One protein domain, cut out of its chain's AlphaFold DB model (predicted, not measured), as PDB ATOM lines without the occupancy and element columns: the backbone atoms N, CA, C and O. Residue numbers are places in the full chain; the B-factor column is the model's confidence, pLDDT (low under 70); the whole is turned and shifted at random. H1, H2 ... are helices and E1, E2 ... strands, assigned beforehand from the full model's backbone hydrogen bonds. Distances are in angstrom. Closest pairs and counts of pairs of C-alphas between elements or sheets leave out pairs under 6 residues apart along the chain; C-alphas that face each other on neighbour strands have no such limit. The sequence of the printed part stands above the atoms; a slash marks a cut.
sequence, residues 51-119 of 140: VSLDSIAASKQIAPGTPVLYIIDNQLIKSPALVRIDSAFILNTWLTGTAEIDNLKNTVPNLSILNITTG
ATOM      1  N   VAL A  51     -15.110  -7.434 -23.220       88.25
ATOM      2  CA  VAL A  51     -14.571  -8.710 -22.752       88.25
ATOM      3  C   VAL A  51     -13.046  -8.698 -22.832       88.25
ATOM      4  O   VAL A  51     -12.455  -8.067 -23.714       88.25
ATOM      5  N   SER A  52     -12.387  -9.364 -21.882       92.12
ATOM      6  CA  SER A  52     -10.937  -9.566 -21.928       92.12
ATOM      7  C   SER A  52     -10.573 -10.697 -22.877       92.12
ATOM      8  O   SER A  52     -11.375 -11.593 -23.138       92.12
ATOM      9  N   LEU A  53      -9.334 -10.675 -23.372       91.94
ATOM     10  CA  LEU A  53      -8.824 -11.754 -24.215       91.94
ATOM     11  C   LEU A  53      -8.811 -13.101 -23.478       91.94
ATOM     12  O   LEU A  53      -9.158 -14.114 -24.076       91.94
ATOM     13  N   ASP A  54      -8.539 -13.101 -22.171       92.94
ATOM     14  CA  ASP A  54      -8.583 -14.312 -21.342       92.94
ATOM     15  C   ASP A  54     -10.005 -14.877 -21.215       92.94
ATOM     16  O   ASP A  54     -10.194 -16.092 -21.229       92.94
ATOM     17  N   SER A  55     -11.035 -14.023 -21.156       92.75
ATOM     18  CA  SER A  55     -12.430 -14.484 -21.194       92.75
ATOM     19  C   SER A  55     -12.778 -15.125 -22.540       92.75
ATOM     20  O   SER A  55     -13.489 -16.130 -22.578       92.75
ATOM     21  N   ILE A  56     -12.252 -14.588 -23.645       93.31
ATOM     22  CA  ILE A  56     -12.423 -15.187 -24.976       93.31
ATOM     23  C   ILE A  56     -11.682 -16.532 -25.041       93.31
ATOM     24  O   ILE A  56     -12.254 -17.514 -25.509       93.31
ATOM     25  N   ALA A  57     -10.458 -16.621 -24.515       94.50
ATOM     26  CA  ALA A  57      -9.702 -17.871 -24.415       94.50
ATOM     27  C   ALA A  57     -10.446 -18.939 -23.599       94.50
ATOM     28  O   ALA A  57     -10.580 -20.079 -24.050       94.50
ATOM     29  N   ALA A  58     -11.011 -18.563 -22.450       93.00
ATOM     30  CA  ALA A  58     -11.812 -19.460 -21.621       93.00
ATOM     31  C   ALA A  58     -13.054 -19.981 -22.369       93.00
ATOM     32  O   ALA A  58     -13.383 -21.162 -22.268       93.00
ATOM     33  N   SER A  59     -13.702 -19.145 -23.194       92.31
ATOM     34  CA  SER A  59     -14.830 -19.576 -24.041       92.31
ATOM     35  C   SER A  59     -14.443 -20.628 -25.093       92.31
ATOM     36  O   SER A  59     -15.297 -21.368 -25.578       92.31
ATOM     37  N   LYS A  60     -13.146 -20.729 -25.417       92.69
ATOM     38  CA  LYS A  60     -12.559 -21.755 -26.293       92.69
ATOM     39  C   LYS A  60     -11.968 -22.934 -25.528       92.69
ATOM     40  O   LYS A  60     -11.212 -23.704 -26.109       92.69
ATOM     41  N   GLN A  61     -12.323 -23.082 -24.250       90.75
ATOM     42  CA  GLN A  61     -11.885 -24.181 -23.387       90.75
ATOM     43  C   GLN A  61     -10.357 -24.262 -23.225       90.75
ATOM     44  O   GLN A  61      -9.821 -25.317 -22.893       90.75
ATOM     45  N   ILE A  62      -9.640 -23.151 -23.427       90.56
ATOM     46  CA  ILE A  62      -8.217 -23.091 -23.091       90.56
ATOM     47  C   ILE A  62      -8.094 -23.104 -21.565       90.56
ATOM     48  O   ILE A  62      -8.693 -22.272 -20.881       90.56
ATOM     49  N   ALA A  63      -7.316 -24.045 -21.029       86.19
ATOM     50  CA  ALA A  63      -7.137 -24.176 -19.588       86.19
ATOM     51  C   ALA A  63      -6.448 -22.929 -18.990       86.19
ATOM     52  O   ALA A  63      -5.495 -22.412 -19.588       86.19
ATOM     53  N   PRO A  64      -6.864 -22.461 -17.798       84.56
ATOM     54  CA  PRO A  64      -6.179 -21.380 -17.092       84.56
ATOM     55  C   PRO A  64      -4.680 -21.670 -16.915       84.56
ATOM     56  O   PRO A  64      -4.295 -22.795 -16.611       84.56
ATOM     57  N   GLY A  65      -3.830 -20.658 -17.110       83.88
ATOM     58  CA  GLY A  65      -2.370 -20.795 -17.007       83.88
ATOM     59  C   GLY A  65      -1.681 -21.353 -18.260       83.88
ATOM     60  O   GLY A  65      -0.452 -21.358 -18.324       83.88
ATOM     61  N   THR A  66      -2.441 -21.765 -19.277       89.25
ATOM     62  CA  THR A  66      -1.885 -22.111 -20.592       89.25
ATOM     63  C   THR A  66      -1.304 -20.853 -21.246       89.25
ATOM     64  O   THR A  66      -1.995 -19.832 -21.293       89.25
ATOM     65  N   PRO A  67      -0.069 -20.877 -21.774       90.81
ATOM     66  CA  PRO A  67       0.463 -19.752 -22.531       90.81
ATOM     67  C   PRO A  67      -0.313 -19.584 -23.845       90.81
ATOM     68  O   PRO A  67      -0.359 -20.496 -24.675       90.81
ATOM     69  N   VAL A  68      -0.914 -18.405 -24.033       93.88
ATOM     70  CA  VAL A  68      -1.708 -18.066 -25.222       93.88
ATOM     71  C   VAL A  68      -1.075 -16.901 -25.973       93.88
ATOM     72  O   VAL A  68      -0.828 -15.840 -25.397       93.88
ATOM     73  N   LEU A  69      -0.852 -17.076 -27.275       94.38
ATOM     74  CA  LEU A  69      -0.605 -15.967 -28.194       94.38
ATOM     75  C   LEU A  69      -1.933 -15.502 -28.776       94.38
ATOM     76  O   LEU A  69      -2.693 -16.296 -29.329       94.38
ATOM     77  N   TYR A  70      -2.195 -14.207 -28.669       94.81
ATOM     78  CA  TYR A  70      -3.403 -13.598 -29.204       94.81
ATOM     79  C   TYR A  70      -3.088 -12.893 -30.518       94.81
ATOM     80  O   TYR A  70      -2.208 -12.028 -30.569       94.81
ATOM     81  N   ILE A  71      -3.825 -13.245 -31.564       93.25
ATOM     82  CA  ILE A  71      -3.761 -12.596 -32.871       93.25
ATOM     83  C   ILE A  71      -5.119 -11.952 -33.131       93.25
ATOM     84  O   ILE A  71      -6.132 -12.644 -33.146       93.25
ATOM     85  N   ILE A  72      -5.144 -10.636 -33.330       90.19
ATOM     86  CA  ILE A  72      -6.354  -9.889 -33.694       90.19
ATOM     87  C   ILE A  72      -6.136  -9.310 -35.086       90.19
ATOM     88  O   ILE A  72      -5.158  -8.597 -35.290       90.19
ATOM     89  N   ASP A  73      -7.010  -9.632 -36.040       87.75
ATOM     90  CA  ASP A  73      -6.940  -9.136 -37.425       87.75
ATOM     91  C   ASP A  73      -5.531  -9.267 -38.038       87.75
ATOM     92  O   ASP A  73      -4.960  -8.321 -38.584       87.75
ATOM     93  N   ASN A  74      -4.953 -10.465 -37.897       86.81
ATOM     94  CA  ASN A  74      -3.608 -10.831 -38.355       86.81
ATOM     95  C   ASN A  74      -2.455 -10.075 -37.662       86.81
ATOM     96  O   ASN A  74      -1.311 -10.150 -38.114       86.81
ATOM     97  N   GLN A  75      -2.714  -9.384 -36.550       89.00
ATOM     98  CA  GLN A  75      -1.696  -8.704 -35.751       89.00
ATOM     99  C   GLN A  75      -1.484  -9.391 -34.403       89.00
ATOM    100  O   GLN A  75      -2.426  -9.645 -33.654       89.00
ATOM    101  N   LEU A  76      -0.218  -9.653 -34.071       91.44
ATOM    102  CA  LEU A  76       0.164 -10.203 -32.774       91.44
ATOM    103  C   LEU A  76       0.001  -9.155 -31.669       91.44
ATOM    104  O   LEU A  76       0.581  -8.066 -31.728       91.44
ATOM    105  N   ILE A  77      -0.711  -9.525 -30.610       91.38
ATOM    106  CA  ILE A  77      -0.925  -8.668 -29.447       91.38
ATOM    107  C   ILE A  77       0.168  -8.903 -28.407       91.38
ATOM    108  O   ILE A  77       0.248  -9.959 -27.786       91.38
ATOM    109  N   LYS A  78       0.997  -7.880 -28.181       89.06
ATOM    110  CA  LYS A  78       2.131  -7.937 -27.240       89.06
ATOM    111  C   LYS A  78       1.735  -7.741 -25.772       89.06
ATOM    112  O   LYS A  78       2.457  -8.178 -24.885       89.06
ATOM    113  N   SER A  79       0.613  -7.071 -25.509       87.12
ATOM    114  CA  SER A  79       0.167  -6.720 -24.150       87.12
ATOM    115  C   SER A  79      -1.305  -7.091 -23.936       87.12
ATOM    116  O   SER A  79      -2.151  -6.206 -23.790       87.12
ATOM    117  N   PRO A  80      -1.636  -8.394 -23.930       85.88
ATOM    118  CA  PRO A  80      -3.022  -8.869 -23.940       85.88
ATOM    119  C   PRO A  80      -3.829  -8.450 -22.704       85.88
ATOM    120  O   PRO A  80      -5.026  -8.193 -22.816       85.88
ATOM    121  N   ALA A  81      -3.179  -8.281 -21.546       86.06
ATOM    122  CA  ALA A  81      -3.833  -7.874 -20.300       86.06
ATOM    123  C   ALA A  81      -4.551  -6.511 -20.394       86.06
ATOM    124  O   ALA A  81      -5.563  -6.306 -19.719       86.06
ATOM    125  N   LEU A  82      -4.058  -5.604 -21.247       83.81
ATOM    126  CA  LEU A  82      -4.609  -4.258 -21.442       83.81
ATOM    127  C   LEU A  82      -5.689  -4.201 -22.527       83.81
ATOM    128  O   LEU A  82      -6.373  -3.190 -22.663       83.81
ATOM    129  N   VAL A  83      -5.845  -5.270 -23.308       84.44
ATOM    130  CA  VAL A  83      -6.778  -5.291 -24.431       84.44
ATOM    131  C   VAL A  83      -8.145  -5.756 -23.954       84.44
ATOM    132  O   VAL A  83      -8.295  -6.762 -23.251       84.44
ATOM    133  N   ARG A  84      -9.164  -5.000 -24.349       84.75
ATOM    134  CA  ARG A  84     -10.571  -5.351 -24.203       84.75
ATOM    135  C   ARG A  84     -11.241  -5.145 -25.551       84.75
ATOM    136  O   ARG A  84     -10.966  -4.153 -26.220       84.75
ATOM    137  N   ILE A  85     -12.100  -6.078 -25.940       83.75
ATOM    138  CA  ILE A  85     -12.865  -6.000 -27.187       83.75
ATOM    139  C   ILE A  85     -14.332  -5.962 -26.799       83.75
ATOM    140  O   ILE A  85     -14.749  -6.723 -25.928       83.75
ATOM    141  N   ASP A  86     -15.122  -5.081 -27.404       82.56
ATOM    142  CA  ASP A  86     -16.566  -5.204 -27.255       82.56
ATOM    143  C   ASP A  86     -17.020  -6.503 -27.932       82.56
ATOM    144  O   ASP A  86     -16.753  -6.723 -29.111       82.56
ATOM    145  N   SER A  87     -17.693  -7.376 -27.184       80.62
ATOM    146  CA  SER A  87     -18.246  -8.635 -27.692       80.62
ATOM    147  C   SER A  87     -19.038  -8.495 -28.997       80.62
ATOM    148  O   SER A  87     -18.984  -9.405 -29.818       80.62
ATOM    149  N   ALA A  88     -19.705  -7.359 -29.237       78.94
ATOM    150  CA  ALA A  88     -20.441  -7.112 -30.477       78.94
ATOM    151  C   ALA A  88     -19.537  -7.011 -31.725       78.94
ATOM    152  O   ALA A  88     -20.012  -7.184 -32.843       78.94
ATOM    153  N   PHE A  89     -18.243  -6.738 -31.542       80.44
ATOM    154  CA  PHE A  89     -17.257  -6.621 -32.619       80.44
ATOM    155  C   PHE A  89     -16.518  -7.921 -32.915       80.44
ATOM    156  O   PHE A  89     -15.773  -7.981 -33.892       80.44
ATOM    157  N   ILE A  90     -16.684  -8.954 -32.094       85.81
ATOM    158  CA  ILE A  90     -16.039 -10.241 -32.328       85.81
ATOM    159  C   ILE A  90     -16.820 -10.958 -33.431       85.81
ATOM    160  O   ILE A  90     -17.911 -11.467 -33.193       85.81
ATOM    161  N   LEU A  91     -16.256 -11.001 -34.638       87.94
ATOM    162  CA  LEU A  91     -16.875 -11.684 -35.772       87.94
ATOM    163  C   LEU A  91     -16.617 -13.188 -35.711       87.94
ATOM    164  O   LEU A  91     -17.528 -13.990 -35.888       87.94
ATOM    165  N   ASN A  92     -15.363 -13.574 -35.475       90.25
ATOM    166  CA  ASN A  92     -14.971 -14.973 -35.402       90.25
ATOM    167  C   ASN A  92     -13.781 -15.167 -34.461       90.25
ATOM    168  O   ASN A  92     -12.953 -14.274 -34.290       90.25
ATOM    169  N   THR A  93     -13.691 -16.355 -33.869       93.69
ATOM    170  CA  THR A  93     -12.589 -16.763 -32.996       93.69
ATOM    171  C   THR A  93     -12.258 -18.235 -33.206       93.69
ATOM    172  O   THR A  93     -13.147 -19.088 -33.133       93.69
ATOM    173  N   TRP A  94     -10.986 -18.555 -33.431       94.31
ATOM    174  CA  TRP A  94     -10.536 -19.930 -33.659       94.31
ATOM    175  C   TRP A  94      -9.109 -20.154 -33.167       94.31
ATOM    176  O   TRP A  94      -8.314 -19.221 -33.048       94.31
ATOM    177  N   LEU A  95      -8.786 -21.412 -32.884       94.06
ATOM    178  CA  LEU A  95      -7.440 -21.823 -32.503       94.06
ATOM    179  C   LEU A  95      -6.656 -22.215 -33.753       94.06
ATOM    180  O   LEU A  95      -7.192 -22.892 -34.630       94.06
ATOM    181  N   THR A  96      -5.398 -21.793 -33.827       92.19
ATOM    182  CA  THR A  96      -4.458 -22.298 -34.837       92.19
ATOM    183  C   THR A  96      -4.266 -23.804 -34.645       92.19
ATOM    184  O   THR A  96      -4.145 -24.278 -33.510       92.19
ATOM    185  N   GLY A  97      -4.256 -24.556 -35.747       83.38
ATOM    186  CA  GLY A  97      -4.119 -26.010 -35.714       83.38
ATOM    187  C   GLY A  97      -2.761 -26.447 -35.162       83.38
ATOM    188  O   GLY A  97      -1.771 -25.731 -35.276       83.38
ATOM    189  N   THR A  98      -2.700 -27.641 -34.570       76.88
ATOM    190  CA  THR A  98      -1.484 -28.170 -33.924       76.88
ATOM    191  C   THR A  98      -0.303 -28.206 -34.897       76.88
ATOM    192  O   THR A  98       0.731 -27.614 -34.603       76.88
ATOM    193  N   ALA A  99      -0.527 -28.764 -36.093       82.19
ATOM    194  CA  ALA A  99       0.483 -28.924 -37.141       82.19
ATOM    195  C   ALA A  99       1.091 -27.598 -37.636       82.19
ATOM    196  O   ALA A  99       2.237 -27.555 -38.074       82.19
ATOM    197  N   GLU A 100       0.345 -26.493 -37.550       81.06
ATOM    198  CA  GLU A 100       0.802 -25.173 -38.004       81.06
ATOM    199  C   GLU A 100       1.807 -24.537 -37.027       81.06
ATOM    200  O   GLU A 100       2.495 -23.579 -37.380       81.06
ATOM    201  N   ILE A 101       1.904 -25.059 -35.798       86.25
ATOM    202  CA  ILE A 101       2.731 -24.495 -34.721       86.25
ATOM    203  C   ILE A 101       3.645 -25.523 -34.051       86.25
ATOM    204  O   ILE A 101       4.220 -25.222 -33.005       86.25
ATOM    205  N   ASP A 102       3.830 -26.705 -34.638       84.44
ATOM    206  CA  ASP A 102       4.641 -27.786 -34.056       84.44
ATOM    207  C   ASP A 102       6.061 -27.324 -33.690       84.44
ATOM    208  O   ASP A 102       6.548 -27.583 -32.589       84.44
ATOM    209  N   ASN A 103       6.691 -26.523 -34.555       84.19
ATOM    210  CA  ASN A 103       8.015 -25.951 -34.286       84.19
ATOM    211  C   ASN A 103       8.037 -25.060 -33.031       84.19
ATOM    212  O   ASN A 103       9.020 -25.055 -32.294       84.19
ATOM    213  N   LEU A 104       6.954 -24.323 -32.770       83.25
ATOM    214  CA  LEU A 104       6.826 -23.491 -31.571       83.25
ATOM    215  C   LEU A 104       6.526 -24.342 -30.334       83.25
ATOM    216  O   LEU A 104       7.012 -24.034 -29.245       83.25
ATOM    217  N   LYS A 105       5.784 -25.443 -30.498       82.75
ATOM    218  CA  LYS A 105       5.484 -26.381 -29.412       82.75
ATOM    219  C   LYS A 105       6.716 -27.118 -28.900       82.75
ATOM    220  O   LYS A 105       6.795 -27.391 -27.710       82.75
ATOM    221  N   ASN A 106       7.725 -27.334 -29.742       84.38
ATOM    222  CA  ASN A 106       9.012 -27.874 -29.289       84.38
ATOM    223  C   ASN A 106       9.706 -26.975 -28.249       84.38
ATOM    224  O   ASN A 106      10.475 -27.467 -27.430       84.38
ATOM    225  N   THR A 107       9.434 -25.663 -28.267       86.19
ATOM    226  CA  THR A 107       9.965 -24.708 -27.278       86.19
ATOM    227  C   THR A 107       8.985 -24.470 -26.130       86.19
ATOM    228  O   THR A 107       9.393 -24.370 -24.975       86.19
ATOM    229  N   VAL A 108       7.686 -24.382 -26.432       87.94
ATOM    230  CA  VAL A 108       6.617 -24.174 -25.446       87.94
ATOM    231  C   VAL A 108       5.537 -25.250 -25.649       87.94
ATOM    232  O   VAL A 108       4.585 -25.025 -26.399       87.94
ATOM    233  N   PRO A 109       5.648 -26.412 -24.972       83.12
ATOM    234  CA  PRO A 109       4.837 -27.612 -25.246       83.12
ATOM    235  C   PRO A 109       3.320 -27.406 -25.197       83.12
ATOM    236  O   PRO A 109       2.574 -28.050 -25.931       83.12
ATOM    237  N   ASN A 110       2.868 -26.452 -24.382       86.69
ATOM    238  CA  ASN A 110       1.453 -26.155 -24.163       86.69
ATOM    239  C   ASN A 110       1.018 -24.822 -24.789       86.69
ATOM    240  O   ASN A 110       0.060 -24.208 -24.333       86.69
ATOM    241  N   LEU A 111       1.718 -24.341 -25.817       91.06
ATOM    242  CA  LEU A 111       1.342 -23.107 -26.501       91.06
ATOM    243  C   LEU A 111       0.011 -23.260 -27.244       91.06
ATOM    244  O   LEU A 111      -0.174 -24.184 -28.041       91.06
ATOM    245  N   SER A 112      -0.881 -22.296 -27.027       92.19
ATOM    246  CA  SER A 112      -2.082 -22.091 -27.838       92.19
ATOM    247  C   SER A 112      -1.991 -20.762 -28.580       92.19
ATOM    248  O   SER A 112      -1.483 -19.780 -28.042       92.19
ATOM    249  N   ILE A 113      -2.503 -20.707 -29.808       94.50
ATOM    250  CA  ILE A 113      -2.660 -19.447 -30.543       94.50
ATOM    251  C   ILE A 113      -4.145 -19.236 -30.795       94.50
ATOM    252  O   ILE A 113      -4.789 -20.056 -31.449       94.50
ATOM    253  N   LEU A 114      -4.680 -18.147 -30.248       95.69
ATOM    254  CA  LEU A 114      -6.064 -17.737 -30.428       95.69
ATOM    255  C   LEU A 114      -6.126 -16.606 -31.450       95.69
ATOM    256  O   LEU A 114      -5.624 -15.506 -31.210       95.69
ATOM    257  N   ASN A 115      -6.785 -16.883 -32.567       95.50
ATOM    258  CA  ASN A 115      -7.074 -15.907 -33.604       95.50
ATOM    259  C   ASN A 115      -8.456 -15.315 -33.368       95.50
ATOM    260  O   ASN A 115      -9.418 -16.031 -33.080       95.50
ATOM    261  N   ILE A 116      -8.541 -14.002 -33.512       93.06
ATOM    262  CA  ILE A 116      -9.750 -13.212 -33.363       93.06
ATOM    263  C   ILE A 116      -9.858 -12.344 -34.612       93.06
ATOM    264  O   ILE A 116      -8.957 -11.563 -34.916       93.06
ATOM    265  N   THR A 117     -10.968 -12.463 -35.328       89.75
ATOM    266  CA  THR A 117     -11.330 -11.503 -36.370       89.75
ATOM    267  C   THR A 117     -12.362 -10.564 -35.798       89.75
ATOM    268  O   THR A 117     -13.398 -11.008 -35.288       89.75
ATOM    269  N   THR A 118     -12.089  -9.270 -35.894       85.38
ATOM    270  CA  THR A 118     -13.096  -8.266 -35.599       85.38
ATOM    271  C   THR A 118     -13.919  -7.992 -36.850       85.38
ATOM    272  O   THR A 118     -13.435  -8.057 -37.983       85.38
ATOM    273  N   GLY A 119     -15.211  -7.739 -36.668       71.44
ATOM    274  CA  GLY A 119     -16.053  -7.301 -37.767       71.44
ATOM    275  C   GLY A 119     -15.569  -5.938 -38.241       71.44
ATOM    276  O   GLY A 119     -15.803  -4.936 -37.565       71.44
TER     277      GLY A 119
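Overview. This is residues 51 to 119 of the 140 residues of an uncharacterized protein of Filimonas endophytica (UniProt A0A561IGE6). A small three-stranded sheet has the short helix H1 crossing one face; the loop of residues 96 to 111, with H2, reaches beyond one end, and E2 lies toward the other. The 69 printed residues include H1, E1, E2, E3, H2, E4 in that order, under half in named elements; the class is mixed, helices and strands. The mixed sheet runs E1, E4, E3. The whole is compact, radius of gyration of the C-alphas 11.8 A, and elongated, 35 by 21 by 21 A.

Along the chain. H1, residues 53 to 59, begins at C-alpha 53 (-8.824, -11.754, -24.215) and measures 9.9 A. E1 is 68 to 72, 12.7 A; E2 84 to 86, 6.7 A; E3 90 to 95, 14.4 A; H2 102 to 105, 4.9 A; E4 112 to 118, 19.3 A, ending at C-alpha 118 (-13.096, -8.266, -35.599).

Arrangement. E4 is parallel to E1 (N 69 to O 112, 2.9 A) and antiparallel to E3 (N 115 to O 94, 2.8 A). H1 is on the sheet, height 9.1 A, across E4 at 78 degrees on the local plane; its O i to N i+4 pairs are within hydrogen-bond range, and H2 is too short for one. E2 pairs with no named strand.

Size, cuts and confidence. The printed part has no cut; E1 to E2 is a long link; no printed residue is under 70 in pLDDT.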